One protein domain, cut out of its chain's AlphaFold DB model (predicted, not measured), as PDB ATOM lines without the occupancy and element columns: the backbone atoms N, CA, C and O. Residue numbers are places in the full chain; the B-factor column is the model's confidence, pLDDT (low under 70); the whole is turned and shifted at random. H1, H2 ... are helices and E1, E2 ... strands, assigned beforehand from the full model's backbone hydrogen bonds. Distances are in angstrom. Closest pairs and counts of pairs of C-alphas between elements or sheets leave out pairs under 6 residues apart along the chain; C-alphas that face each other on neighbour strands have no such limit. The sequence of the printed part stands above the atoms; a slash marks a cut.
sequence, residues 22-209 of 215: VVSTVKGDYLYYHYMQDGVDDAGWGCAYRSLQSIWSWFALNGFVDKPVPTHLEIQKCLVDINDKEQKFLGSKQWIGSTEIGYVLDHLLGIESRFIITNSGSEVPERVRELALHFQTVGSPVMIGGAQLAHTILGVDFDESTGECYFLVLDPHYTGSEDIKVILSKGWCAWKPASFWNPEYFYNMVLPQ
ATOM      1  N   VAL A  22     157.862 126.815  84.290       94.00
ATOM      2  CA  VAL A  22     158.800 127.230  85.335       94.00
ATOM      3  C   VAL A  22     158.909 128.750  85.350       94.00
ATOM      4  O   VAL A  22     159.421 129.367  84.416       94.00
ATOM      5  N   VAL A  23     158.483 129.346  86.461       94.62
ATOM      6  CA  VAL A  23     158.577 130.789  86.702       94.62
ATOM      7  C   VAL A  23     159.936 131.131  87.317       94.62
ATOM      8  O   VAL A  23     160.295 130.619  88.375       94.62
ATOM      9  N   SER A  24     160.686 132.019  86.665       95.19
ATOM     10  CA  SER A  24     161.954 132.579  87.155       95.19
ATOM     11  C   SER A  24     161.883 134.104  87.119       95.19
ATOM     12  O   SER A  24     161.763 134.689  86.045       95.19
ATOM     13  N   THR A  25     161.940 134.753  88.281       95.44
ATOM     14  CA  THR A  25     161.733 136.205  88.427       95.44
ATOM     15  C   THR A  25     162.888 136.883  89.153       95.44
ATOM     16  O   THR A  25     163.719 136.229  89.788       95.44
ATOM     17  N   VAL A  26     162.893 138.214  89.102       95.75
ATOM     18  CA  VAL A  26     163.732 139.089  89.924       95.75
ATOM     19  C   VAL A  26     163.702 138.660  91.392       95.75
ATOM     20  O   VAL A  26     162.666 138.252  91.927       95.75
ATOM     21  N   LYS A  27     164.859 138.760  92.050       93.44
ATOM     22  CA  LYS A  27     165.054 138.420  93.459       93.44
ATOM     23  C   LYS A  27     165.374 139.683  94.240       93.44
ATOM     24  O   LYS A  27     166.441 140.248  94.063       93.44
ATOM     25  N   GLY A  28     164.483 140.083  95.137       93.12
ATOM     26  CA  GLY A  28     164.677 141.291  95.940       93.12
ATOM     27  C   GLY A  28     163.789 142.438  95.487       93.12
ATOM     28  O   GLY A  28     163.034 142.308  94.522       93.12
ATOM     29  N   ASP A  29     163.854 143.529  96.234       95.00
ATOM     30  CA  ASP A  29     162.926 144.642  96.073       95.00
ATOM     31  C   ASP A  29     163.451 145.652  95.045       95.00
ATOM     32  O   ASP A  29     164.660 145.795  94.858       95.00
ATOM     33  N   TYR A  30     162.540 146.350  94.373       95.88
ATOM     34  CA  TYR A  30     162.846 147.432  93.437       95.88
ATOM     35  C   TYR A  30     161.717 148.467  93.444       95.88
ATOM     36  O   TYR A  30     160.572 148.178  93.795       95.88
ATOM     37  N   LEU A  31     162.039 149.691  93.051       96.44
ATOM     38  CA  LEU A  31     161.075 150.763  92.849       96.44
ATOM     39  C   LEU A  31     160.667 150.828  91.374       96.44
ATOM     40  O   LEU A  31     161.483 150.590  90.483       96.44
ATOM     41  N   TYR A  32     159.406 151.164  91.117       96.69
ATOM     42  CA  TYR A  32     158.885 151.346  89.767       96.69
ATOM     43  C   TYR A  32     159.008 152.798  89.311       96.69
ATOM     44  O   TYR A  32     158.176 153.639  89.653       96.69
ATOM     45  N   TYR A  33     160.026 153.059  88.494       98.06
ATOM     46  CA  TYR A  33     160.185 154.342  87.827       98.06
ATOM     47  C   TYR A  33     159.468 154.354  86.473       98.06
ATOM     48  O   TYR A  33     159.620 153.429  85.670       98.06
ATOM     49  N   HIS A  34     158.696 155.409  86.217       97.88
ATOM     50  CA  HIS A  34     157.893 155.606  85.005       97.88
ATOM     51  C   HIS A  34     157.808 157.095  84.625       97.88
ATOM     52  O   HIS A  34     158.440 157.941  85.264       97.88
ATOM     53  N   TYR A  35     157.123 157.416  83.529       98.25
ATOM     54  CA  TYR A  35     157.039 158.785  83.022       98.25
ATOM     55  C   TYR A  35     156.396 159.759  84.008       98.25
ATOM     56  O   TYR A  35     155.608 159.396  84.871       98.25
ATOM     57  N   MET A  36     156.699 161.048  83.827       96.94
ATOM     58  CA  MET A  36     156.117 162.156  84.603       96.94
ATOM     59  C   MET A  36     156.530 162.203  86.082       96.94
ATOM     60  O   MET A  36     156.068 163.067  86.830       96.94
ATOM     61  N   GLN A  37     157.426 161.317  86.516       96.06
ATOM     62  CA  GLN A  37     158.033 161.380  87.841       96.06
ATOM     63  C   GLN A  37     159.123 162.459  87.916       96.06
ATOM     64  O   GLN A  37     159.637 162.940  86.902       96.06
ATOM     65  N   ASP A  38     159.482 162.850  89.139       94.50
ATOM     66  CA  ASP A  38     160.534 163.836  89.438       94.50
ATOM     67  C   ASP A  38     160.321 165.219  88.790       94.50
ATOM     68  O   ASP A  38     161.256 166.004  88.640       94.50
ATOM     69  N   GLY A  39     159.079 165.536  88.404       93.88
ATOM     70  CA  GLY A  39     158.729 166.806  87.764       93.88
ATOM     71  C   GLY A  39     159.234 166.950  86.325       93.88
ATOM     72  O   GLY A  39     159.286 168.071  85.817       93.88
ATOM     73  N   VAL A  40     159.604 165.848  85.664       95.44
ATOM     74  CA  VAL A  40     160.086 165.844  84.277       95.44
ATOM     75  C   VAL A  40     159.025 165.247  83.358       95.44
ATOM     76  O   VAL A  40     158.617 164.106  83.543       95.44
ATOM     77  N   ASP A  41     158.622 165.998  82.328       97.44
ATOM     78  CA  ASP A  41     157.852 165.448  81.207       97.44
ATOM     79  C   ASP A  41     158.795 164.730  80.234       97.44
ATOM     80  O   ASP A  41     159.364 165.311  79.294       97.44
ATOM     81  N   ASP A  42     159.006 163.452  80.531       97.56
ATOM     82  CA  ASP A  42     159.813 162.539  79.741       97.56
ATOM     83  C   ASP A  42     158.999 161.621  78.822       97.56
ATOM     84  O   ASP A  42     159.537 160.677  78.232       97.56
ATOM     85  N   ALA A  43     157.713 161.931  78.633       97.19
ATOM     86  CA  ALA A  43     156.850 161.167  77.754       97.19
ATOM     87  C   ALA A  43     157.393 161.162  76.318       97.19
ATOM     88  O   ALA A  43     157.694 162.194  75.714       97.19
ATOM     89  N   GLY A  44     157.537 159.957  75.772       96.38
ATOM     90  CA  GLY A  44     158.068 159.738  74.431       96.38
ATOM     91  C   GLY A  44     159.592 159.740  74.338       96.38
ATOM     92  O   GLY A  44     160.091 159.530  73.238       96.38
ATOM     93  N   TRP A  45     160.343 159.937  75.434       97.38
ATOM     94  CA  TRP A  45     161.806 159.814  75.380       97.38
ATOM     95  C   TRP A  45     162.542 159.257  76.599       97.38
ATOM     96  O   TRP A  45     163.697 158.843  76.481       97.38
ATOM     97  N   GLY A  46     161.893 159.187  77.753       98.12
ATOM     98  CA  GLY A  46     162.523 158.751  78.993       98.12
ATOM     99  C   GLY A  46     162.533 157.240  79.240       98.12
ATOM    100  O   GLY A  46     163.050 156.819  80.268       98.12
ATOM    101  N   CYS A  47     161.946 156.406  78.372       98.06
ATOM    102  CA  CYS A  47     161.587 155.023  78.730       98.06
ATOM    103  C   CYS A  47     162.793 154.200  79.208       98.06
ATOM    104  O   CYS A  47     162.730 153.522  80.234       98.06
ATOM    105  N   ALA A  48     163.926 154.326  78.517       98.50
ATOM    106  CA  ALA A  48     165.171 153.667  78.894       98.50
ATOM    107  C   ALA A  48     165.789 154.259  80.177       98.50
ATOM    108  O   ALA A  48     166.317 153.513  80.998       98.50
ATOM    109  N   TYR A  49     165.658 155.571  80.404       98.75
ATOM    110  CA  TYR A  49     166.094 156.220  81.646       98.75
ATOM    111  C   TYR A  49     165.315 155.682  82.850       98.75
ATOM    112  O   TYR A  49     165.913 155.298  83.847       98.75
ATOM    113  N   ARG A  50     163.987 155.578  82.740       98.56
ATOM    114  CA  ARG A  50     163.117 155.044  83.802       98.56
ATOM    115  C   ARG A  50     163.358 153.557  84.070       98.56
ATOM    116  O   ARG A  50     163.380 153.121  85.222       98.56
ATOM    117  N   SER A  51     163.623 152.778  83.022       98.69
ATOM    118  CA  SER A  51     164.045 151.382  83.173       98.69
ATOM    119  C   SER A  51     165.380 151.272  83.925       98.69
ATOM    120  O   SER A  51     165.479 150.513  84.891       98.69
ATOM    121  N   LEU A  52     166.373 152.100  83.576       98.88
ATOM    122  CA  LEU A  52     167.641 152.196  84.308       98.88
ATOM    123  C   LEU A  52     167.440 152.616  85.770       98.88
ATOM    124  O   LEU A  52     168.042 152.016  86.651       98.88
ATOM    125  N   GLN A  53     166.576 153.589  86.058       98.75
ATOM    126  CA  GLN A  53     166.269 153.996  87.434       98.75
ATOM    127  C   GLN A  53     165.651 152.849  88.252       98.75
ATOM    128  O   GLN A  53     166.030 152.633  89.405       98.75
ATOM    129  N   SER A  54     164.769 152.051  87.642       98.38
ATOM    130  CA  SER A  54     164.200 150.853  88.275       98.38
ATOM    131  C   SER A  54     165.283 149.806  88.574       98.38
ATOM    132  O   SER A  54     165.357 149.302  89.695       98.38
ATOM    133  N   ILE A  55     166.186 149.542  87.623       98.62
ATOM    134  CA  ILE A  55     167.355 148.665  87.819       98.62
ATOM    135  C   ILE A  55     168.264 149.192  88.937       98.62
ATOM    136  O   ILE A  55     168.662 148.440  89.824       98.62
ATOM    137  N   TRP A  56     168.577 150.486  88.927       98.62
ATOM    138  CA  TRP A  56     169.424 151.119  89.934       98.62
ATOM    139  C   TRP A  56     168.836 150.968  91.334       98.62
ATOM    140  O   TRP A  56     169.540 150.617  92.280       98.62
ATOM    141  N   SER A  57     167.526 151.189  91.465       97.94
ATOM    142  CA  SER A  57     166.828 151.045  92.740       97.94
ATOM    143  C   SER A  57     166.925 149.627  93.300       97.94
ATOM    144  O   SER A  57     167.038 149.472  94.511       97.94
ATOM    145  N   TRP A  58     166.955 148.605  92.436       97.62
ATOM    146  CA  TRP A  58     167.173 147.225  92.853       97.62
ATOM    147  C   TRP A  58     168.561 147.054  93.472       97.62
ATOM    148  O   TRP A  58     168.683 146.503  94.563       97.62
ATOM    149  N   PHE A  59     169.612 147.581  92.840       97.81
ATOM    150  CA  PHE A  59     170.957 147.507  93.416       97.81
ATOM    151  C   PHE A  59     171.055 148.244  94.758       97.81
ATOM    152  O   PHE A  59     171.678 147.732  95.689       97.81
ATOM    153  N   ALA A  60     170.409 149.406  94.878       96.31
ATOM    154  CA  ALA A  60     170.399 150.180  96.116       96.31
ATOM    155  C   ALA A  60     169.625 149.469  97.242       96.31
ATOM    156  O   ALA A  60     170.144 149.290  98.343       96.31
ATOM    157  N   LEU A  61     168.400 149.006  96.971       95.62
ATOM    158  CA  LEU A  61     167.539 148.359  97.969       95.62
ATOM    159  C   LEU A  61     168.071 147.003  98.441       95.62
ATOM    160  O   LEU A  61     167.791 146.601  99.568       95.62
ATOM    161  N   ASN A  62     168.840 146.306  97.604       94.81
ATOM    162  CA  ASN A  62     169.416 145.005  97.941       94.81
ATOM    163  C   ASN A  62     170.863 145.105  98.462       94.81
ATOM    164  O   ASN A  62     171.537 144.086  98.585       94.81
ATOM    165  N   GLY A  63     171.332 146.313  98.801       95.00
ATOM    166  CA  GLY A  63     172.595 146.527  99.512       95.00
ATOM    167  C   GLY A  63     173.857 146.372  98.662       95.00
ATOM    168  O   GLY A  63     174.949 146.273  99.213       95.00
ATOM    169  N   PHE A  64     173.733 146.360  97.332       95.38
ATOM    170  CA  PHE A  64     174.889 146.290  96.435       95.38
ATOM    171  C   PHE A  64     175.574 147.645  96.259       95.38
ATOM    172  O   PHE A  64     176.776 147.694  96.001       95.38
ATOM    173  N   VAL A  65     174.821 148.742  96.380       95.00
ATOM    174  CA  VAL A  65     175.330 150.112  96.246       95.00
ATOM    175  C   VAL A  65     174.668 151.039  97.260       95.00
ATOM    176  O   VAL A  65     173.506 150.855  97.610       95.00
ATOM    177  N   ASP A  66     175.388 152.078  97.676       94.19
ATOM    178  CA  ASP A  66     174.873 153.169  98.516       94.19
ATOM    179  C   ASP A  66     174.934 154.492  97.738       94.19
ATOM    180  O   ASP A  66     175.664 155.428  98.068       94.19
ATOM    181  N   LYS A  67     174.253 154.520  96.586       94.69
ATOM    182  CA  LYS A  67     174.150 155.705  95.726       94.69
ATOM    183  C   LYS A  67     172.685 155.986  95.400       94.69
ATOM    184  O   LYS A  67     171.959 155.044  95.068       94.69
ATOM    185  N   PRO A  68     172.243 157.256  95.450       96.50
ATOM    186  CA  PRO A  68     170.882 157.611  95.076       96.50
ATOM    187  C   PRO A  68     170.629 157.289  93.602       96.50
ATOM    188  O   PRO A  68     171.558 157.264  92.795       96.50
ATOM    189  N   VAL A  69     169.364 157.048  93.262       97.88
ATOM    190  CA  VAL A  69     168.942 156.843  91.873       97.88
ATOM    191  C   VAL A  69     169.218 158.123  91.069       97.88
ATOM    192  O   VAL A  69     168.811 159.197  91.519       97.88
ATOM    193  N   PRO A  70     169.898 158.043  89.910       98.44
ATOM    194  CA  PRO A  70     170.297 159.218  89.153       98.44
ATOM    195  C   PRO A  70     169.117 159.827  88.395       98.44
ATOM    196  O   PRO A  70     168.205 159.140  87.927       98.44
ATOM    197  N   THR A  71     169.174 161.138  88.219       98.56
ATOM    198  CA  THR A  71     168.304 161.907  87.324       98.56
ATOM    199  C   THR A  71     168.677 161.682  85.853       98.56
ATOM    200  O   THR A  71     169.788 161.250  85.537       98.56
ATOM    201  N   HIS A  72     167.795 162.051  84.913       98.69
ATOM    202  CA  HIS A  72     168.119 162.015  83.475       98.69
ATOM    203  C   HIS A  72     169.367 162.836  83.155       98.69
ATOM    204  O   HIS A  72     170.187 162.404  82.350       98.69
ATOM    205  N   LEU A  73     169.538 163.993  83.803       98.56
ATOM    206  CA  LEU A  73     170.685 164.868  83.570       98.56
ATOM    207  C   LEU A  73     171.997 164.222  84.033       98.56
ATOM    208  O   LEU A  73     173.003 164.343  83.340       98.56
ATOM    209  N   GLU A  74     171.996 163.514  85.162       98.75
ATOM    210  CA  GLU A  74     173.172 162.779  85.651       98.75
ATOM    211  C   GLU A  74     173.513 161.588  84.751       98.75
ATOM    212  O   GLU A  74     174.684 161.366  84.451       98.75
ATOM    213  N   ILE A  75     172.498 160.876  84.252       98.88
ATOM    214  CA  ILE A  75     172.674 159.804  83.261       98.88
ATOM    215  C   ILE A  75     173.299 160.371  81.977       98.88
ATOM    216  O   ILE A  75     174.294 159.846  81.477       98.88
ATOM    217  N   GLN A  76     172.766 161.480  81.456       98.81
ATOM    218  CA  GLN A  76     173.310 162.142  80.268       98.81
ATOM    219  C   GLN A  76     174.730 162.650  80.496       98.81
ATOM    220  O   GLN A  76     175.591 162.481  79.635       98.81
ATOM    221  N   LYS A  77     174.983 163.241  81.667       98.81
ATOM    222  CA  LYS A  77     176.309 163.704  82.063       98.81
ATOM    223  C   LYS A  77     177.310 162.559  82.091       98.81
ATOM    224  O   LYS A  77     178.387 162.723  81.537       98.81
ATOM    225  N   CYS A  78     176.946 161.410  82.654       98.75
ATOM    226  CA  CYS A  78     177.791 160.221  82.641       98.75
ATOM    227  C   CYS A  78     178.197 159.836  81.213       98.75
ATOM    228  O   CYS A  78     179.380 159.659  80.939       98.75
ATOM    229  N   LEU A  79     177.235 159.757  80.288       98.88
ATOM    230  CA  LEU A  79     177.493 159.378  78.891       98.88
ATOM    231  C   LEU A  79     178.379 160.391  78.151       98.88
ATOM    232  O   LEU A  79     179.185 160.019  77.298       98.88
ATOM    233  N   VAL A  80     178.257 161.673  78.494       98.69
ATOM    234  CA  VAL A  80     179.141 162.727  77.987       98.69
ATOM    235  C   VAL A  80     180.544 162.618  78.592       98.69
ATOM    236  O   VAL A  80     181.530 162.711  77.864       98.69
ATOM    237  N   ASP A  81     180.652 162.391  79.901       98.62
ATOM    238  CA  ASP A  81     181.927 162.327  80.624       98.62
ATOM    239  C   ASP A  81     182.793 161.139  80.160       98.62
ATOM    240  O   ASP A  81     184.018 161.259  80.093       98.62
ATOM    241  N   ILE A  82     182.176 160.020  79.760       98.38
ATOM    242  CA  ILE A  82     182.878 158.858  79.180       98.38
ATOM    243  C   ILE A  82     183.116 158.966  77.663       98.38
ATOM    244  O   ILE A  82     183.645 158.035  77.062       98.38
ATOM    245  N   ASN A  83     182.763 160.096  77.040       98.19
ATOM    246  CA  ASN A  83     182.867 160.359  75.597       98.19
ATOM    247  C   ASN A  83     182.032 159.430  74.691       98.19
ATOM    248  O   ASN A  83     182.335 159.306  73.505       98.19
ATOM    249  N   ASP A  84     180.970 158.811  75.211       98.38
ATOM    250  CA  ASP A  84     179.995 158.080  74.387       98.38
ATOM    251  C   ASP A  84     179.069 159.051  73.630       98.38
ATOM    252  O   ASP A  84     178.692 158.821  72.479       98.38
ATOM    253  N   LYS A  85     178.739 160.190  74.254       98.31
ATOM    254  CA  LYS A  85     177.888 161.236  73.671       98.31
ATOM    255  C   LYS A  85     178.598 162.589  73.634       98.31
ATOM    256  O   LYS A  85     179.405 162.928  74.492       98.31
ATOM    257  N   GLU A  86     178.253 163.405  72.639       98.19
ATOM    258  CA  GLU A  86     178.721 164.791  72.541       98.19
ATOM    259  C   GLU A  86     178.084 165.690  73.617       98.19
ATOM    260  O   GLU A  86     176.958 165.452  74.044       98.19
ATOM    261  N   GLN A  87     178.728 166.813  73.955       98.12
ATOM    262  CA  GLN A  87     178.231 167.784  74.949       98.12
ATOM    263  C   GLN A  87     176.784 168.256  74.716       98.12
ATOM    264  O   GLN A  87     176.053 168.490  75.672       98.12
ATOM    265  N   LYS A  88     176.337 168.351  73.455       98.06
ATOM    266  CA  LYS A  88     174.958 168.745  73.103       98.06
ATOM    267  C   LYS A  88     173.883 167.747  73.566       98.06
ATOM    268  O   LYS A  88     172.703 168.079  73.543       98.06
ATOM    269  N   PHE A  89     174.282 166.530  73.942       98.38
ATOM    270  CA  PHE A  89     173.393 165.508  74.488       98.38
ATOM    271  C   PHE A  89     172.920 165.855  75.906       98.38
ATOM    272  O   PHE A  89     171.809 165.484  76.293       98.38
ATOM    273  N   LEU A  90     173.734 166.593  76.666       97.81
ATOM    274  CA  LEU A  90     173.416 167.008  78.025       97.81
ATOM    275  C   LEU A  90     172.220 167.972  78.034       97.81
ATOM    276  O   LEU A  90     172.231 169.001  77.363       97.81
ATOM    277  N   GLY A  91     171.182 167.638  78.799       97.75
ATOM    278  CA  GLY A  91     169.918 168.377  78.847       97.75
ATOM    279  C   GLY A  91     169.007 168.156  77.633       97.75
ATOM    280  O   GLY A  91     167.972 168.814  77.521       97.75
ATOM    281  N   SER A  92     169.368 167.258  76.711       98.06
ATOM    282  CA  SER A  92     168.537 166.934  75.549       98.06
ATOM    283  C   SER A  92     167.372 166.004  75.918       98.06
ATOM    284  O   SER A  92     167.310 165.447  77.013       98.06
ATOM    285  N   LYS A  93     166.455 165.796  74.966       97.88
ATOM    286  CA  LYS A  93     165.369 164.800  75.046       97.88
ATOM    287  C   LYS A  93     165.660 163.557  74.197       97.88
ATOM    288  O   LYS A  93     164.754 162.955  73.631       97.88
ATOM    289  N   GLN A  94     166.935 163.232  73.997       97.44
ATOM    290  CA  GLN A  94     167.331 162.104  73.157       97.44
ATOM    291  C   GLN A  94     167.222 160.771  73.911       97.44
ATOM    292  O   GLN A  94     167.529 160.680  75.104       97.44
ATOM    293  N   TRP A  95     166.822 159.730  73.178       96.00
ATOM    294  CA  TRP A  95     166.771 158.351  73.663       96.00
ATOM    295  C   TRP A  95     168.164 157.783  73.946       96.00
ATOM    296  O   TRP A  95     169.152 158.178  73.322       96.00
ATOM    297  N   ILE A  96     168.202 156.801  74.846       97.81
ATOM    298  CA  ILE A  96     169.339 155.904  75.078       97.81
ATOM    299  C   ILE A  96     168.886 154.454  74.896       97.81
ATOM    300  O   ILE A  96     167.686 154.169  74.951       97.81
ATOM    301  N   GLY A  97     169.827 153.543  74.667       97.06
ATOM    302  CA  GLY A  97     169.576 152.116  74.533       97.06
ATOM    303  C   GLY A  97     170.188 151.293  75.662       97.06
ATOM    304  O   GLY A  97     170.691 151.803  76.662       97.06
ATOM    305  N   SER A  98     170.139 149.976  75.485       97.00
ATOM    306  CA  SER A  98     170.699 148.999  76.423       97.00
ATOM    307  C   SER A  98     172.211 149.147  76.602       97.00
ATOM    308  O   SER A  98     172.701 148.984  77.718       97.00
ATOM    309  N   THR A  99     172.948 149.501  75.544       97.88
ATOM    310  CA  THR A  99     174.396 149.751  75.605       97.88
ATOM    311  C   THR A  99     174.720 150.910  76.544       97.88
ATOM    312  O   THR A  99     175.510 150.743  77.469       97.88
ATOM    313  N   GLU A 100     174.063 152.059  76.369       98.69
ATOM    314  CA  GLU A 100     174.263 153.223  77.232       98.69
ATOM    315  C   GLU A 100     173.867 152.946  78.687       98.69
ATOM    316  O   GLU A 100     174.549 153.394  79.605       98.69
ATOM    317  N   ILE A 101     172.803 152.169  78.919       98.69
ATOM    318  CA  ILE A 101     172.439 151.709  80.268       98.69
ATOM    319  C   ILE A 101     173.586 150.909  80.894       98.69
ATOM    320  O   ILE A 101     173.940 151.161  82.045       98.69
ATOM    321  N   GLY A 102     174.188 149.986  80.140       98.56
ATOM    322  CA  GLY A 102     175.352 149.226  80.589       98.56
ATOM    323  C   GLY A 102     176.532 150.126  80.957       98.56
ATOM    324  O   GLY A 102     177.111 149.951  82.024       98.56
ATOM    325  N   TYR A 103     176.840 151.132  80.132       98.75
ATOM    326  CA  TYR A 103     177.907 152.095  80.422       98.75
ATOM    327  C   TYR A 103     177.656 152.904  81.693       98.75
ATOM    328  O   TYR A 103     178.580 153.138  82.466       98.75
ATOM    329  N   VAL A 104     176.415 153.329  81.927       98.81
ATOM    330  CA  VAL A 104     176.070 154.121  83.114       98.81
ATOM    331  C   VAL A 104     176.147 153.272  84.383       98.81
ATOM    332  O   VAL A 104     176.659 153.745  85.398       98.81
ATOM    333  N   LEU A 105     175.684 152.019  84.333       98.62
ATOM    334  CA  LEU A 105     175.809 151.074  85.447       98.62
ATOM    335  C   LEU A 105     177.277 150.767  85.762       98.62
ATOM    336  O   LEU A 105     177.674 150.817  86.926       98.62
ATOM    337  N   ASP A 106     178.095 150.514  84.745       98.00
ATOM    338  CA  ASP A 106     179.520 150.248  84.931       98.00
ATOM    339  C   ASP A 106     180.243 151.477  85.496       98.00
ATOM    340  O   ASP A 106     180.831 151.430  86.574       98.00
ATOM    341  N   HIS A 107     180.111 152.630  84.840       98.19
ATOM    342  CA  HIS A 107     180.856 153.825  85.222       98.19
ATOM    343  C   HIS A 107     180.449 154.377  86.593       98.19
ATOM    344  O   HIS A 107     181.304 154.791  87.381       98.19
ATOM    345  N   LEU A 108     179.148 154.405  86.902       97.88
ATOM    346  CA  LEU A 108     178.674 155.000  88.150       97.88
ATOM    347  C   LEU A 108     178.575 154.002  89.299       97.88
ATOM    348  O   LEU A 108     178.685 154.435  90.446       97.88
ATOM    349  N   LEU A 109     178.369 152.709  89.051       96.81
ATOM    350  CA  LEU A 109     178.193 151.712  90.114       96.81
ATOM    351  C   LEU A 109     179.283 150.633  90.149       96.81
ATOM    352  O   LEU A 109     179.348 149.901  91.133       96.81
ATOM    353  N   GLY A 110     180.140 150.533  89.130       96.69
ATOM    354  CA  GLY A 110     181.066 149.407  88.971       96.69
ATOM    355  C   GLY A 110     180.339 148.097  88.654       96.69
ATOM    356  O   GLY A 110     180.801 147.027  89.047       96.69
ATOM    357  N   ILE A 111     179.157 148.184  88.036       97.56
ATOM    358  CA  ILE A 111     178.309 147.034  87.722       97.56
ATOM    359  C   ILE A 111     178.449 146.683  86.247       97.56
ATOM    360  O   ILE A 111     177.903 147.349  85.368       97.56
ATOM    361  N   GLU A 112     179.121 145.567  85.990       97.31
ATOM    362  CA  GLU A 112     179.201 144.990  84.655       97.31
ATOM    363  C   GLU A 112     177.848 144.416  84.212       97.31
ATOM    364  O   GLU A 112     177.033 143.945  85.013       97.31
ATOM    365  N   SER A 113     177.615 144.410  82.903       98.19
ATOM    366  CA  SER A 113     176.400 143.857  82.304       98.19
ATOM    367  C   SER A 113     176.725 142.837  81.222       98.19
ATOM    368  O   SER A 113     177.669 142.998  80.451       98.19
ATOM    369  N   ARG A 114     175.896 141.795  81.128       98.31
ATOM    370  CA  ARG A 114     175.839 140.922  79.949       98.31
ATOM    371  C   ARG A 114     174.790 141.444  78.976       98.31
ATOM    372  O   ARG A 114     173.883 142.172  79.374       98.31
ATOM    373  N   PHE A 115     174.885 141.029  77.718       98.38
ATOM    374  CA  PHE A 115     173.956 141.447  76.675       98.38
ATOM    375  C   PHE A 115     173.396 140.248  75.925       98.38
ATOM    376  O   PHE A 115     174.138 139.332  75.574       98.38
ATOM    377  N   ILE A 116     172.094 140.287  75.654       98.44
ATOM    378  CA  ILE A 116     171.443 139.393  74.696       98.44
ATOM    379  C   ILE A 116     170.978 140.259  73.531       98.44
ATOM    380  O   ILE A 116     170.230 141.218  73.720       98.44
ATOM    381  N   ILE A 117     171.442 139.928  72.331       97.62
ATOM    382  CA  ILE A 117     171.144 140.648  71.093       97.62
ATOM    383  C   ILE A 117     170.287 139.736  70.224       97.62
ATOM    384  O   ILE A 117     170.609 138.560  70.044       97.62
ATOM    385  N   THR A 118     169.200 140.283  69.694       97.75
ATOM    386  CA  THR A 118     168.274 139.588  68.796       97.75
ATOM    387  C   THR A 118     168.008 140.444  67.570       97.75
ATOM    388  O   THR A 118     167.932 141.664  67.686       97.75
ATOM    389  N   ASN A 119     167.837 139.826  66.406       97.38
ATOM    390  CA  ASN A 119     167.579 140.543  65.151       97.38
ATOM    391  C   ASN A 119     166.084 140.748  64.872       97.38
ATOM    392  O   ASN A 119     165.723 141.479  63.953       97.38
ATOM    393  N   SER A 120     165.218 140.109  65.657       97.88
ATOM    394  CA  SER A 120     163.763 140.142  65.516       97.88
ATOM    395  C   SER A 120     163.096 139.903  66.871       97.88
ATOM    396  O   SER A 120     163.610 139.137  67.687       97.88
ATOM    397  N   GLY A 121     161.906 140.466  67.093       97.56
ATOM    398  CA  GLY A 121     161.063 140.129  68.244       97.56
ATOM    399  C   GLY A 121     160.732 138.638  68.345       97.56
ATOM    400  O   GLY A 121     160.561 138.135  69.453       97.56
ATOM    401  N   SER A 122     160.731 137.908  67.223       97.31
ATOM    402  CA  SER A 122     160.546 136.450  67.203       97.31
ATOM    403  C   SER A 122     161.693 135.682  67.861       97.31
ATOM    404  O   SER A 122     161.471 134.590  68.374       97.31
ATOM    405  N   GLU A 123     162.902 136.250  67.888       98.25
ATOM    406  CA  GLU A 123     164.068 135.627  68.524       98.25
ATOM    407  C   GLU A 123     164.076 135.845  70.050       98.25
ATOM    408  O   GLU A 123     164.771 135.131  70.768       98.25
ATOM    409  N   VAL A 124     163.303 136.799  70.593       98.06
ATOM    410  CA  VAL A 124     163.255 137.048  72.049       98.06
ATOM    411  C   VAL A 124     162.751 135.811  72.824       98.06
ATOM    412  O   VAL A 124     163.428 135.400  73.771       98.06
ATOM    413  N   PRO A 125     161.642 135.149  72.425       97.75
ATOM    414  CA  PRO A 125     161.238 133.842  72.958       97.75
ATOM    415  C   PRO A 125     162.315 132.756  72.889       97.75
ATOM    416  O   PRO A 125     162.451 131.969  73.822       97.75
ATOM    417  N   GLU A 126     163.124 132.720  71.830       97.25
ATOM    418  CA  GLU A 126     164.185 131.713  71.671       97.25
ATOM    419  C   GLU A 126     165.286 131.867  72.736       97.25
ATOM    420  O   GLU A 126     165.929 130.891  73.131       97.25
ATOM    421  N   ARG A 127     165.453 133.087  73.263       98.06
ATOM    422  CA  ARG A 127     166.407 133.447  74.323       98.06
ATOM    423  C   ARG A 127     165.847 133.293  75.740       98.06
ATOM    424  O   ARG A 127     166.553 133.587  76.707       98.06
ATOM    425  N   VAL A 128     164.615 132.797  75.911       97.94
ATOM    426  CA  VAL A 128     163.948 132.706  77.227       97.94
ATOM    427  C   VAL A 128     164.748 131.902  78.258       97.94
ATOM    428  O   VAL A 128     164.765 132.258  79.434       97.94
ATOM    429  N   ARG A 129     165.476 130.862  77.832       97.56
ATOM    430  CA  ARG A 129     166.328 130.057  78.726       97.56
ATOM    431  C   ARG A 129     167.499 130.860  79.299       97.56
ATOM    432  O   ARG A 129     167.858 130.666  80.456       97.56
ATOM    433  N   GLU A 130     168.071 131.777  78.519       98.50
ATOM    434  CA  GLU A 130     169.153 132.659  78.976       98.50
ATOM    435  C   GLU A 130     168.639 133.656  80.026       98.50
ATOM    436  O   GLU A 130     169.295 133.880  81.048       98.50
ATOM    437  N   LEU A 131     167.427 134.187  79.827       98.50
ATOM    438  CA  LEU A 131     166.737 135.034  80.806       98.50
ATOM    439  C   LEU A 131     166.369 134.259  82.076       98.50
ATOM    440  O   LEU A 131     166.615 134.745  83.179       98.50
ATOM    441  N   ALA A 132     165.828 133.045  81.942       97.81
ATOM    442  CA  ALA A 132     165.512 132.186  83.080       97.81
ATOM    443  C   ALA A 132     166.761 131.930  83.932       97.81
ATOM    444  O   ALA A 132     166.731 132.140  85.145       97.81
ATOM    445  N   LEU A 133     167.880 131.571  83.290       98.06
ATOM    446  CA  LEU A 133     169.160 131.384  83.967       98.06
ATOM    447  C   LEU A 133     169.613 132.666  84.677       98.06
ATOM    448  O   LEU A 133     170.014 132.598  85.834       98.06
ATOM    449  N   HIS A 134     169.512 133.833  84.028       98.44
ATOM    450  CA  HIS A 134     169.848 135.122  84.646       98.44
ATOM    451  C   HIS A 134     169.028 135.396  85.909       98.44
ATOM    452  O   HIS A 134     169.597 135.740  86.942       98.44
ATOM    453  N   PHE A 135     167.711 135.198  85.876       97.19
ATOM    454  CA  PHE A 135     166.877 135.386  87.065       97.19
ATOM    455  C   PHE A 135     167.173 134.350  88.161       97.19
ATOM    456  O   PHE A 135     167.124 134.662  89.353       97.19
ATOM    457  N   GLN A 136     167.537 133.125  87.782       95.88
ATOM    458  CA  GLN A 136     167.897 132.065  88.721       95.88
ATOM    459  C   GLN A 136     169.259 132.279  89.388       95.88
ATOM    460  O   GLN A 136     169.393 131.937  90.563       95.88
ATOM    461  N   THR A 137     170.254 132.836  88.697       95.94
ATOM    462  CA  THR A 137     171.616 132.988  89.237       95.94
ATOM    463  C   THR A 137     171.911 134.392  89.752       95.94
ATOM    464  O   THR A 137     172.542 134.515  90.795       95.94
ATOM    465  N   VAL A 138     171.415 135.429  89.074       96.75
ATOM    466  CA  VAL A 138     171.652 136.846  89.401       96.75
ATOM    467  C   VAL A 138     170.404 137.476  90.016       96.75
ATOM    468  O   VAL A 138     170.450 138.004  91.123       96.75
ATOM    469  N   GLY A 139     169.264 137.389  89.328       95.81
ATOM    470  CA  GLY A 139     167.986 137.898  89.833       95.81
ATOM    471  C   GLY A 139     167.778 139.411  89.716       95.81
ATOM    472  O   GLY A 139     166.820 139.906  90.303       95.81
ATOM    473  N   SER A 140     168.616 140.144  88.979       97.69
ATOM    474  CA  SER A 140     168.421 141.578  88.715       97.69
ATOM    475  C   SER A 140     167.389 141.821  87.596       97.69
ATOM    476  O   SER A 140     167.251 140.971  86.707       97.69
ATOM    477  N   PRO A 141     166.665 142.959  87.597       98.25
ATOM    478  CA  PRO A 141     165.792 143.343  86.488       98.25
ATOM    479  C   PRO A 141     166.574 143.535  85.182       98.25
ATOM    480  O   PRO A 141     167.721 143.981  85.193       98.25
ATOM    481  N   VAL A 142     165.940 143.227  84.049       98.81
ATOM    482  CA  VAL A 142     166.559 143.282  82.715       98.81
ATOM    483  C   VAL A 142     165.877 144.366  81.897       98.81
ATOM    484  O   VAL A 142     164.667 144.311  81.700       98.81
ATOM    485  N   MET A 143     166.626 145.336  81.379       98.69
ATOM    486  CA  MET A 143     166.064 146.276  80.405       98.69
ATOM    487  C   MET A 143     166.128 145.656  79.011       98.69
ATOM    488  O   MET A 143     167.141 145.065  78.634       98.69
ATOM    489  N   ILE A 144     165.048 145.805  78.249       98.69
ATOM    490  CA  ILE A 144     164.962 145.437  76.835       98.69
ATOM    491  C   ILE A 144     164.615 146.675  76.006       98.69
ATOM    492  O   ILE A 144     163.650 147.378  76.307       98.69
ATOM    493  N   GLY A 145     165.400 146.939  74.960       97.50
ATOM    494  CA  GLY A 145     165.194 148.051  74.033       97.50
ATOM    495  C   GLY A 145     165.003 147.572  72.596       97.50
ATOM    496  O   GLY A 145     165.789 146.757  72.115       97.50
ATOM    497  N   GLY A 146     163.986 148.096  71.912       94.19
ATOM    498  CA  GLY A 146     163.676 147.815  70.506       94.19
ATOM    499  C   GLY A 146     162.537 148.703  70.002       94.19
ATOM    500  O   GLY A 146     161.719 149.171  70.790       94.19
ATOM    501  N   ALA A 147     162.491 148.980  68.696       89.06
ATOM    502  CA  ALA A 147     161.457 149.830  68.081       89.06
ATOM    503  C   ALA A 147     161.307 151.240  68.707       89.06
ATOM    504  O   ALA A 147     160.200 151.765  68.778       89.06
ATOM    505  N   GLN A 148     162.405 151.852  69.177       86.94
ATOM    506  CA  GLN A 148     162.407 153.134  69.919       86.94
ATOM    507  C   GLN A 148     161.664 153.091  71.270       86.94
ATOM    508  O   GLN A 148     161.413 154.130  71.877       86.94
ATOM    509  N   LEU A 149     161.340 151.896  71.768       92.94
ATOM    510  CA  LEU A 149     160.718 151.675  73.068       92.94
ATOM    511  C   LEU A 149     161.666 150.898  73.979       92.94
ATOM    512  O   LEU A 149     162.500 150.109  73.528       92.94
ATOM    513  N   ALA A 150     161.496 151.097  75.280       97.00
ATOM    514  CA  ALA A 150     162.192 150.350  76.314       97.00
ATOM    515  C   ALA A 150     161.193 149.811  77.332       97.00
ATOM    516  O   ALA A 150     160.251 150.506  77.703       97.00
ATOM    517  N   HIS A 151     161.425 148.591  77.802       98.44
ATOM    518  CA  HIS A 151     160.674 147.979  78.895       98.44
ATOM    519  C   HIS A 151     161.632 147.332  79.894       98.44
ATOM    520  O   HIS A 151     162.801 147.104  79.580       98.44
ATOM    521  N   THR A 152     161.125 146.985  81.078       98.56
ATOM    522  CA  THR A 152     161.883 146.205  82.065       98.56
ATOM    523  C   THR A 152     161.257 144.822  82.214       98.56
ATOM    524  O   THR A 152     160.104 144.698  82.620       98.56
ATOM    525  N   ILE A 153     162.002 143.771  81.889       98.38
ATOM    526  CA  ILE A 153     161.622 142.381  82.134       98.38
ATOM    527  C   ILE A 153     161.995 142.030  83.577       98.38
ATOM    528  O   ILE A 153     163.144 142.164  84.002       98.38
ATOM    529  N   LEU A 154     161.003 141.561  84.324       97.56
ATOM    530  CA  LEU A 154     161.103 141.174  85.730       97.56
ATOM    531  C   LEU A 154     161.075 139.656  85.934       97.56
ATOM    532  O   LEU A 154     161.226 139.174  87.054       97.56
ATOM    533  N   GLY A 155     160.824 138.893  84.877       96.06
ATOM    534  CA  GLY A 155     160.776 137.445  84.951       96.06
ATOM    535  C   GLY A 155     160.258 136.799  83.683       96.06
ATOM    536  O   GLY A 155     159.744 137.464  82.783       96.06
ATOM    537  N   VAL A 156     160.391 135.482  83.647       97.06
ATOM    538  CA  VAL A 156     159.898 134.615  82.581       97.06
ATOM    539  C   VAL A 156     159.126 133.443  83.182       97.06
ATOM    540  O   VAL A 156     159.468 132.963  84.262       97.06
ATOM    541  N   ASP A 157     158.087 133.003  82.487       95.62
ATOM    542  CA  ASP A 157     157.356 131.760  82.740       95.62
ATOM    543  C   ASP A 157     157.518 130.911  81.485       95.62
ATOM    544  O   ASP A 157     157.096 131.342  80.411       95.62
ATOM    545  N   PHE A 158     158.206 129.777  81.594       95.69
ATOM    546  CA  PHE A 158     158.582 128.958  80.445       95.69
ATOM    547  C   PHE A 158     158.225 127.492  80.662       95.69
ATOM    548  O   PHE A 158     158.712 126.853  81.597       95.69
ATOM    549  N   ASP A 159     157.396 126.950  79.777       95.38
ATOM    550  CA  ASP A 159     157.071 125.530  79.740       95.38
ATOM    551  C   ASP A 159     157.998 124.811  78.755       95.38
ATOM    552  O   ASP A 159     157.876 124.943  77.538       95.38
ATOM    553  N   GLU A 160     158.934 124.021  79.283       91.56
ATOM    554  CA  GLU A 160     159.890 123.267  78.467       91.56
ATOM    555  C   GLU A 160     159.232 122.203  77.581       91.56
ATOM    556  O   GLU A 160     159.815 121.817  76.567       91.56
ATOM    557  N   SER A 161     158.043 121.719  77.955       93.88
ATOM    558  CA  SER A 161     157.349 120.653  77.233       93.88
ATOM    559  C   SER A 161     156.612 121.169  75.999       93.88
ATOM    560  O   SER A 161     156.603 120.499  74.967       93.88
ATOM    561  N   THR A 162     156.026 122.366  76.087       93.81
ATOM    562  CA  THR A 162     155.261 122.988  74.995       93.81
ATOM    563  C   THR A 162     156.062 124.040  74.230       93.81
ATOM    564  O   THR A 162     155.752 124.328  73.076       93.81
ATOM    565  N   GLY A 163     157.096 124.609  74.852       91.06
ATOM    566  CA  GLY A 163     157.839 125.752  74.334       91.06
ATOM    567  C   GLY A 163     157.134 127.095  74.555       91.06
ATOM    568  O   GLY A 163     157.666 128.125  74.137       91.06
ATOM    569  N   GLU A 164     155.961 127.116  75.199       94.12
ATOM    570  CA  GLU A 164     155.251 128.359  75.501       94.12
ATOM    571  C   GLU A 164     156.018 129.196  76.530       94.12
ATOM    572  O   GLU A 164     156.508 128.685  77.541       94.12
ATOM    573  N   CYS A 165     156.098 130.507  76.287       95.31
ATOM    574  CA  CYS A 165     156.703 131.439  77.228       95.31
ATOM    575  C   CYS A 165     155.937 132.753  77.375       95.31
ATOM    576  O   CYS A 165     155.296 133.256  76.444       95.31
ATOM    577  N   TYR A 166     156.053 133.318  78.575       96.50
ATOM    578  CA  TYR A 166     155.525 134.619  78.952       96.50
ATOM    579  C   TYR A 166     156.608 135.441  79.645       96.50
ATOM    580  O   TYR A 166     157.516 134.906  80.281       96.50
ATOM    581  N   PHE A 167     156.479 136.759  79.542       96.94
ATOM    582  CA  PHE A 167     157.420 137.730  80.084       96.94
ATOM    583  C   PHE A 167     156.698 138.624  81.082       96.94
ATOM    584  O   PHE A 167     155.692 139.241  80.737       96.94
ATOM    585  N   LEU A 168     157.193 138.712  82.313       96.31
ATOM    586  CA  LEU A 168     156.688 139.679  83.278       96.31
ATOM    587  C   LEU A 168     157.300 141.036  82.944       96.31
ATOM    588  O   LEU A 168     158.498 141.235  83.137       96.31
ATOM    589  N   VAL A 169     156.494 141.952  82.414       97.06
ATOM    590  CA  VAL A 169     156.956 143.254  81.924       97.06
ATOM    591  C   VAL A 169     156.482 144.362  82.851       97.06
ATOM    592  O   VAL A 169     155.295 144.435  83.165       97.06
ATOM    593  N   LEU A 170     157.415 145.233  83.234       96.81
ATOM    594  CA  LEU A 170     157.180 146.530  83.854       96.81
ATOM    595  C   LEU A 170     157.396 147.625  82.811       96.81
ATOM    596  O   LEU A 170     158.491 147.791  82.264       96.81
ATOM    597  N   ASP A 171     156.321 148.340  82.523       97.62
ATOM    598  CA  ASP A 171     156.224 149.293  81.432       97.62
ATOM    599  C   ASP A 171     156.525 150.719  81.933       97.62
ATOM    600  O   ASP A 171     155.725 151.288  82.674       97.62
ATOM    601  N   PRO A 172     157.655 151.337  81.551       97.81
ATOM    602  CA  PRO A 172     158.017 152.674  82.020       97.81
ATOM    603  C   PRO A 172     157.163 153.795  81.406       97.81
ATOM    604  O   PRO A 172     157.328 154.947  81.796       97.81
ATOM    605  N   HIS A 173     156.276 153.497  80.449       98.19
ATOM    606  CA  HIS A 173     155.489 154.508  79.740       98.19
ATOM    607  C   HIS A 173     154.226 154.950  80.489       98.19
ATOM    608  O   HIS A 173     153.493 155.805  79.985       98.19
ATOM    609  N   TYR A 174     153.940 154.372  81.660       97.25
ATOM    610  CA  TYR A 174     152.842 154.834  82.502       97.25
ATOM    611  C   TYR A 174     153.041 156.312  82.864       97.25
ATOM    612  O   TYR A 174     154.154 156.731  83.140       97.25
ATOM    613  N   THR A 175     151.970 157.105  82.813       96.94
ATOM    614  CA  THR A 175     151.987 158.561  83.074       96.94
ATOM    615  C   THR A 175     151.027 158.971  84.191       96.94
ATOM    616  O   THR A 175     150.813 160.160  84.432       96.94
ATOM    617  N   GLY A 176     150.359 157.996  84.814       94.31
ATOM    618  CA  GLY A 176     149.357 158.250  85.840       94.31
ATOM    619  C   GLY A 176     149.965 158.430  87.230       94.31
ATOM    620  O   GLY A 176     151.175 158.418  87.419       94.31
ATOM    621  N   SER A 177     149.097 158.598  88.225       93.31
ATOM    622  CA  SER A 177     149.501 158.653  89.633       93.31
ATOM    623  C   SER A 177     149.956 157.287  90.150       93.31
ATOM    624  O   SER A 177     149.595 156.267  89.579       93.31
ATOM    625  N   GLU A 178     150.623 157.250  91.303       91.12
ATOM    626  CA  GLU A 178     151.079 156.025  91.984       91.12
ATOM    627  C   GLU A 178     149.929 155.141  92.528       91.12
ATOM    628  O   GLU A 178     149.779 154.935  93.733       91.12
ATOM    629  N   ASP A 179     149.091 154.609  91.636       90.56
ATOM    630  CA  ASP A 179     147.979 153.713  91.942       90.56
ATOM    631  C   ASP A 179     148.292 152.290  91.465       90.56
ATOM    632  O   ASP A 179     148.128 151.931  90.292       90.56
ATOM    633  N   ILE A 180     148.693 151.445  92.417       89.50
ATOM    634  CA  ILE A 180     149.012 150.037  92.166       89.50
ATOM    635  C   ILE A 180     147.844 149.271  91.529       89.50
ATOM    636  O   ILE A 180     148.068 148.381  90.711       89.50
ATOM    637  N   LYS A 181     146.585 149.614  91.835       89.44
ATOM    638  CA  LYS A 181     145.433 148.927  91.234       89.44
ATOM    639  C   LYS A 181     145.333 149.253  89.755       89.44
ATOM    640  O   LYS A 181     145.042 148.358  88.963       89.44
ATOM    641  N   VAL A 182     145.579 150.503  89.366       92.12
ATOM    642  CA  VAL A 182     145.589 150.910  87.952       92.12
ATOM    643  C   VAL A 182     146.751 150.247  87.224       92.12
ATOM    644  O   VAL A 182     146.538 149.660  86.165       92.12
ATOM    645  N   ILE A 183     147.946 150.271  87.813       91.94
ATOM    646  CA  ILE A 183     149.158 149.671  87.238       91.94
ATOM    647  C   ILE A 183     148.954 148.184  86.941       91.94
ATOM    648  O   ILE A 183     149.221 147.735  85.825       91.94
ATOM    649  N   LEU A 184     148.406 147.432  87.898       90.56
ATOM    650  CA  LEU A 184     148.158 146.001  87.730       90.56
ATOM    651  C   LEU A 184     146.971 145.720  86.795       90.56
ATOM    652  O   LEU A 184     147.096 144.941  85.855       90.56
ATOM    653  N   SER A 185     145.822 146.375  87.000       89.56
ATOM    654  CA  SER A 185     144.598 146.083  86.227       89.56
ATOM    655  C   SER A 185     144.658 146.530  84.766       89.56
ATOM    656  O   SER A 185     143.972 145.955  83.922       89.56
ATOM    657  N   LYS A 186     145.464 147.549  84.447       93.25
ATOM    658  CA  LYS A 186     145.703 148.008  83.069       93.25
ATOM    659  C   LYS A 186     146.930 147.357  82.431       93.25
ATOM    660  O   LYS A 186     147.187 147.587  81.255       93.25
ATOM    661  N   GLY A 187     147.648 146.517  83.176       92.19
ATOM    662  CA  GLY A 187     148.751 145.722  82.657       92.19
ATOM    663  C   GLY A 187     150.038 146.502  82.390       92.19
ATOM    664  O   GLY A 187     150.792 146.090  81.509       92.19
ATOM    665  N   TRP A 188     150.282 147.586  83.134       94.94
ATOM    666  CA  TRP A 188     151.564 148.307  83.157       94.94
ATOM    667  C   TRP A 188     152.649 147.510  83.890       94.94
ATOM    668  O   TRP A 188     153.827 147.621  83.578       94.94
ATOM    669  N   CYS A 189     152.247 146.649  84.825       94.31
ATOM    670  CA  CYS A 189     153.062 145.541  85.309       94.31
ATOM    671  C   CYS A 189     152.249 144.256  85.135       94.31
ATOM    672  O   CYS A 189     151.253 144.072  85.836       94.31
ATOM    673  N   ALA A 190     152.601 143.404  84.168       93.56
ATOM    674  CA  ALA A 190     151.837 142.191  83.858       93.56
ATOM    675  C   ALA A 190     152.638 141.159  83.059       93.56
ATOM    676  O   ALA A 190     153.596 141.499  82.363       93.56
ATOM    677  N   TRP A 191     152.190 139.904  83.116       94.62
ATOM    678  CA  TRP A 191     152.638 138.853  82.210       94.62
ATOM    679  C   TRP A 191     152.152 139.139  80.786       94.62
ATOM    680  O   TRP A 191     150.971 139.398  80.547       94.62
ATOM    681  N   LYS A 192     153.076 139.109  79.829       95.38
ATOM    682  CA  LYS A 192     152.834 139.336  78.405       95.38
ATOM    683  C   LYS A 192     153.193 138.076  77.615       95.38
ATOM    684  O   LYS A 192     154.205 137.445  77.930       95.38
ATOM    685  N   PRO A 193     152.393 137.692  76.607       96.31
ATOM    686  CA  PRO A 193     152.729 136.567  75.739       96.31
ATOM    687  C   PRO A 193     153.949 136.892  74.868       96.31
ATOM    688  O   PRO A 193     154.263 138.061  74.647       96.31
ATOM    689  N   ALA A 194     154.577 135.865  74.294       96.31
ATOM    690  CA  ALA A 194     155.654 136.004  73.309       96.31
ATOM    691  C   ALA A 194     155.339 136.994  72.168       96.31
ATOM    692  O   ALA A 194     156.218 137.731  71.729       96.31
ATOM    693  N   SER A 195     154.072 137.076  71.743       96.69
ATOM    694  CA  SER A 195     153.597 137.994  70.695       96.69
ATOM    695  C   SER A 195     153.631 139.480  71.076       96.69
ATOM    696  O   SER A 195     153.232 140.321  70.275       96.69
ATOM    697  N   PHE A 196     154.032 139.820  72.303       97.12
ATOM    698  CA  PHE A 196     154.245 141.202  72.729       97.12
ATOM    699  C   PHE A 196     155.448 141.847  72.028       97.12
ATOM    700  O   PHE A 196     155.438 143.048  71.766       97.12
ATOM    701  N   TRP A 197     156.467 141.053  71.698       97.81
ATOM    702  CA  TRP A 197     157.646 141.517  70.975       97.81
ATOM    703  C   TRP A 197     157.352 141.532  69.476       97.81
ATOM    704  O   TRP A 197     156.983 140.512  68.894       97.81
ATOM    705  N   ASN A 198     157.489 142.694  68.838       97.44
ATOM    706  CA  ASN A 198     157.141 142.845  67.431       97.44
ATOM    707  C   ASN A 198     158.237 142.209  66.546       97.44
ATOM    708  O   ASN A 198     159.402 142.604  66.641       97.44
ATOM    709  N   PRO A 199     157.887 141.254  65.665       97.38
ATOM    710  CA  PRO A 199     158.853 140.519  64.851       97.38
ATOM    711  C   PRO A 199     159.624 141.385  63.840       97.38
ATOM    712  O   PRO A 199     160.676 140.960  63.368       97.38
ATOM    713  N   GLU A 200     159.147 142.585  63.507       97.50
ATOM    714  CA  GLU A 200     159.794 143.480  62.536       97.50
ATOM    715  C   GLU A 200     161.018 144.221  63.095       97.50
ATOM    716  O   GLU A 200     161.791 144.797  62.328       97.50
ATOM    717  N   TYR A 201     161.208 144.223  64.418       97.50
ATOM    718  CA  TYR A 201     162.271 144.981  65.070       97.50
ATOM    719  C   TYR A 201     163.260 144.080  65.798       97.50
ATOM    720  O   TYR A 201     162.890 143.067  66.385       97.50
ATOM    721  N   PHE A 202     164.520 144.502  65.808       97.12
ATOM    722  CA  PHE A 202     165.557 143.923  66.652       97.12
ATOM    723  C   PHE A 202     165.372 144.360  68.113       97.12
ATOM    724  O   PHE A 202     164.843 145.447  68.382       97.12
ATOM    725  N   TYR A 203     165.848 143.537  69.049       98.44
ATOM    726  CA  TYR A 203     165.847 143.856  70.476       98.44
ATOM    727  C   TYR A 203     167.201 143.563  71.112       98.44
ATOM    728  O   TYR A 203     167.778 142.489  70.930       98.44
ATOM    729  N   ASN A 204     167.665 144.505  71.929       98.25
ATOM    730  CA  ASN A 204     168.863 144.352  72.742       98.25
ATOM    731  C   ASN A 204     168.474 144.389  74.217       98.25
ATOM    732  O   ASN A 204     167.839 145.341  74.675       98.25
ATOM    733  N   MET A 205     168.898 143.378  74.963       98.75
ATOM    734  CA  MET A 205     168.676 143.264  76.399       98.75
ATOM    735  C   MET A 205     169.985 143.485  77.142       98.75
ATOM    736  O   MET A 205     170.999 142.883  76.791       98.75
ATOM    737  N   VAL A 206     169.951 144.314  78.183       98.81
ATOM    738  CA  VAL A 206     171.059 144.492  79.128       98.81
ATOM    739  C   VAL A 206     170.714 143.775  80.426       98.81
ATOM    740  O   VAL A 206     169.640 143.977  80.993       98.81
ATOM    741  N   LEU A 207     171.611 142.888  80.852       98.75
ATOM    742  CA  LEU A 207     171.469 141.987  81.991       98.75
ATOM    743  C   LEU A 207     172.523 142.370  83.047       98.75
ATOM    744  O   LEU A 207     173.636 141.825  83.017       98.75
ATOM    745  N   PRO A 208     172.215 143.296  83.972       98.44
ATOM    746  CA  PRO A 208     173.153 143.754  84.997       98.44
ATOM    747  C   PRO A 208     173.594 142.610  85.908       98.44
ATOM    748  O   PRO A 208     172.752 141.845  86.375       98.44
ATOM    749  N   GLN A 209     174.888 142.466  86.169       98.00
ATOM    750  CA  GLN A 209     175.415 141.408  87.033       98.00
ATOM    751  C   GLN A 209     175.529 141.886  88.485       98.00
ATOM    752  O   GLN A 209     175.643 143.076  88.763       98.00
TER     753      GLN A 209
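This is residues 22 to 209 of the 215 residues of an uncharacterized protein of Nippostrongylus brasiliensis (UniProt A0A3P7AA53). A strongly twisted sheet of seven strands curls round the helix H5, while H1 and H3, side by side, pack along E4, E5 and E8. H2 packs across H3, off the sheet, and H6 only grazes the sheet beside E7. The printed part has 188 residues, with six named helices and eight named strands in the order E1 E2 H1 H2 H3 E3 H4 H5 E4 E5 E6 H6 E7 E8. The branched sheet's neighbour pairs are antiparallel, and the class is mixed, helices and strands. The whole is compact, with a radius of gyration of the C-alphas of 15.8 A and spans of 51 by 37 by 33 A.

The longest strand is E5, residues 149 to 158, 24.0 A. The sheet also holds E1, residues 22 to 25, beginning at C-alpha 22 (158.800, 127.230, 85.335); E3, 113 to 118, 16.3 A; E4, 142 to 146; E6, 165 to 170, 16.5 A; E7, 189 to 193; and E8, 203 to 208, 16.3 A, ending at C-alpha 208 (173.153, 143.754, 84.997). E2, residues 30 to 32, pairs with no named strand. The helices are H1, residues 47 to 61, 21.2 A; H2, 72 to 81; H3, 98 to 109, 15.8 A; H4, 123 to 126; H5, 128 to 137; and H6, 180 to 185.

E5 bends by 71 degrees at residue 154. E1 and E4 lie on one side of it, E6 on the other side. N 24 and O 156 are 2.9 A apart between E1 and E5, and N 144 and O 151 2.9 A between E4 and E5. E4, E5 and E6 form a meander, each strand the antiparallel neighbour of the one before; N 154 and O 168 are 2.8 A apart. E7 is an edge strand beside E6, with N 192 and O 167 2.8 A apart. E8 lies between E4 and the edge strand E3; N 145 and O 204 are 2.9 A apart, N 205 and O 116 2.8 A. H1 lies over E4 and E5 at a height over the sheet of 9.3 A. H4 is on the opposite face, over none of the strands. The closest C-alphas of H5 and E5 are those of Ala 132 and Val 156, 6.1 A. H1 and H3 touch at Leu 52 and Ile 101, C-alphas 6.3 A apart, with a shallow tilt of 34 degrees, only just short of steep. H2 touches H3 at Cys 78 and Val 104, C-alphas 6.4 A apart, about perpendicular at 85 degrees. The closest C-alphas of E2 and H1 are those of Tyr 30 and Trp 58, 4.4 A. Every O i to N i+4 pair is within hydrogen-bond range in H1, H2, H3, H5 and H6; H4 is too short for one.

The C-alphas of Gln 87 and Ser 161, the two farthest apart, are 51.6 A apart. The printed part has no cut; the links E2 to H1 and H2 to H3 are long. Mean pLDDT of the printed part is 96.7, and no printed residue is under 70.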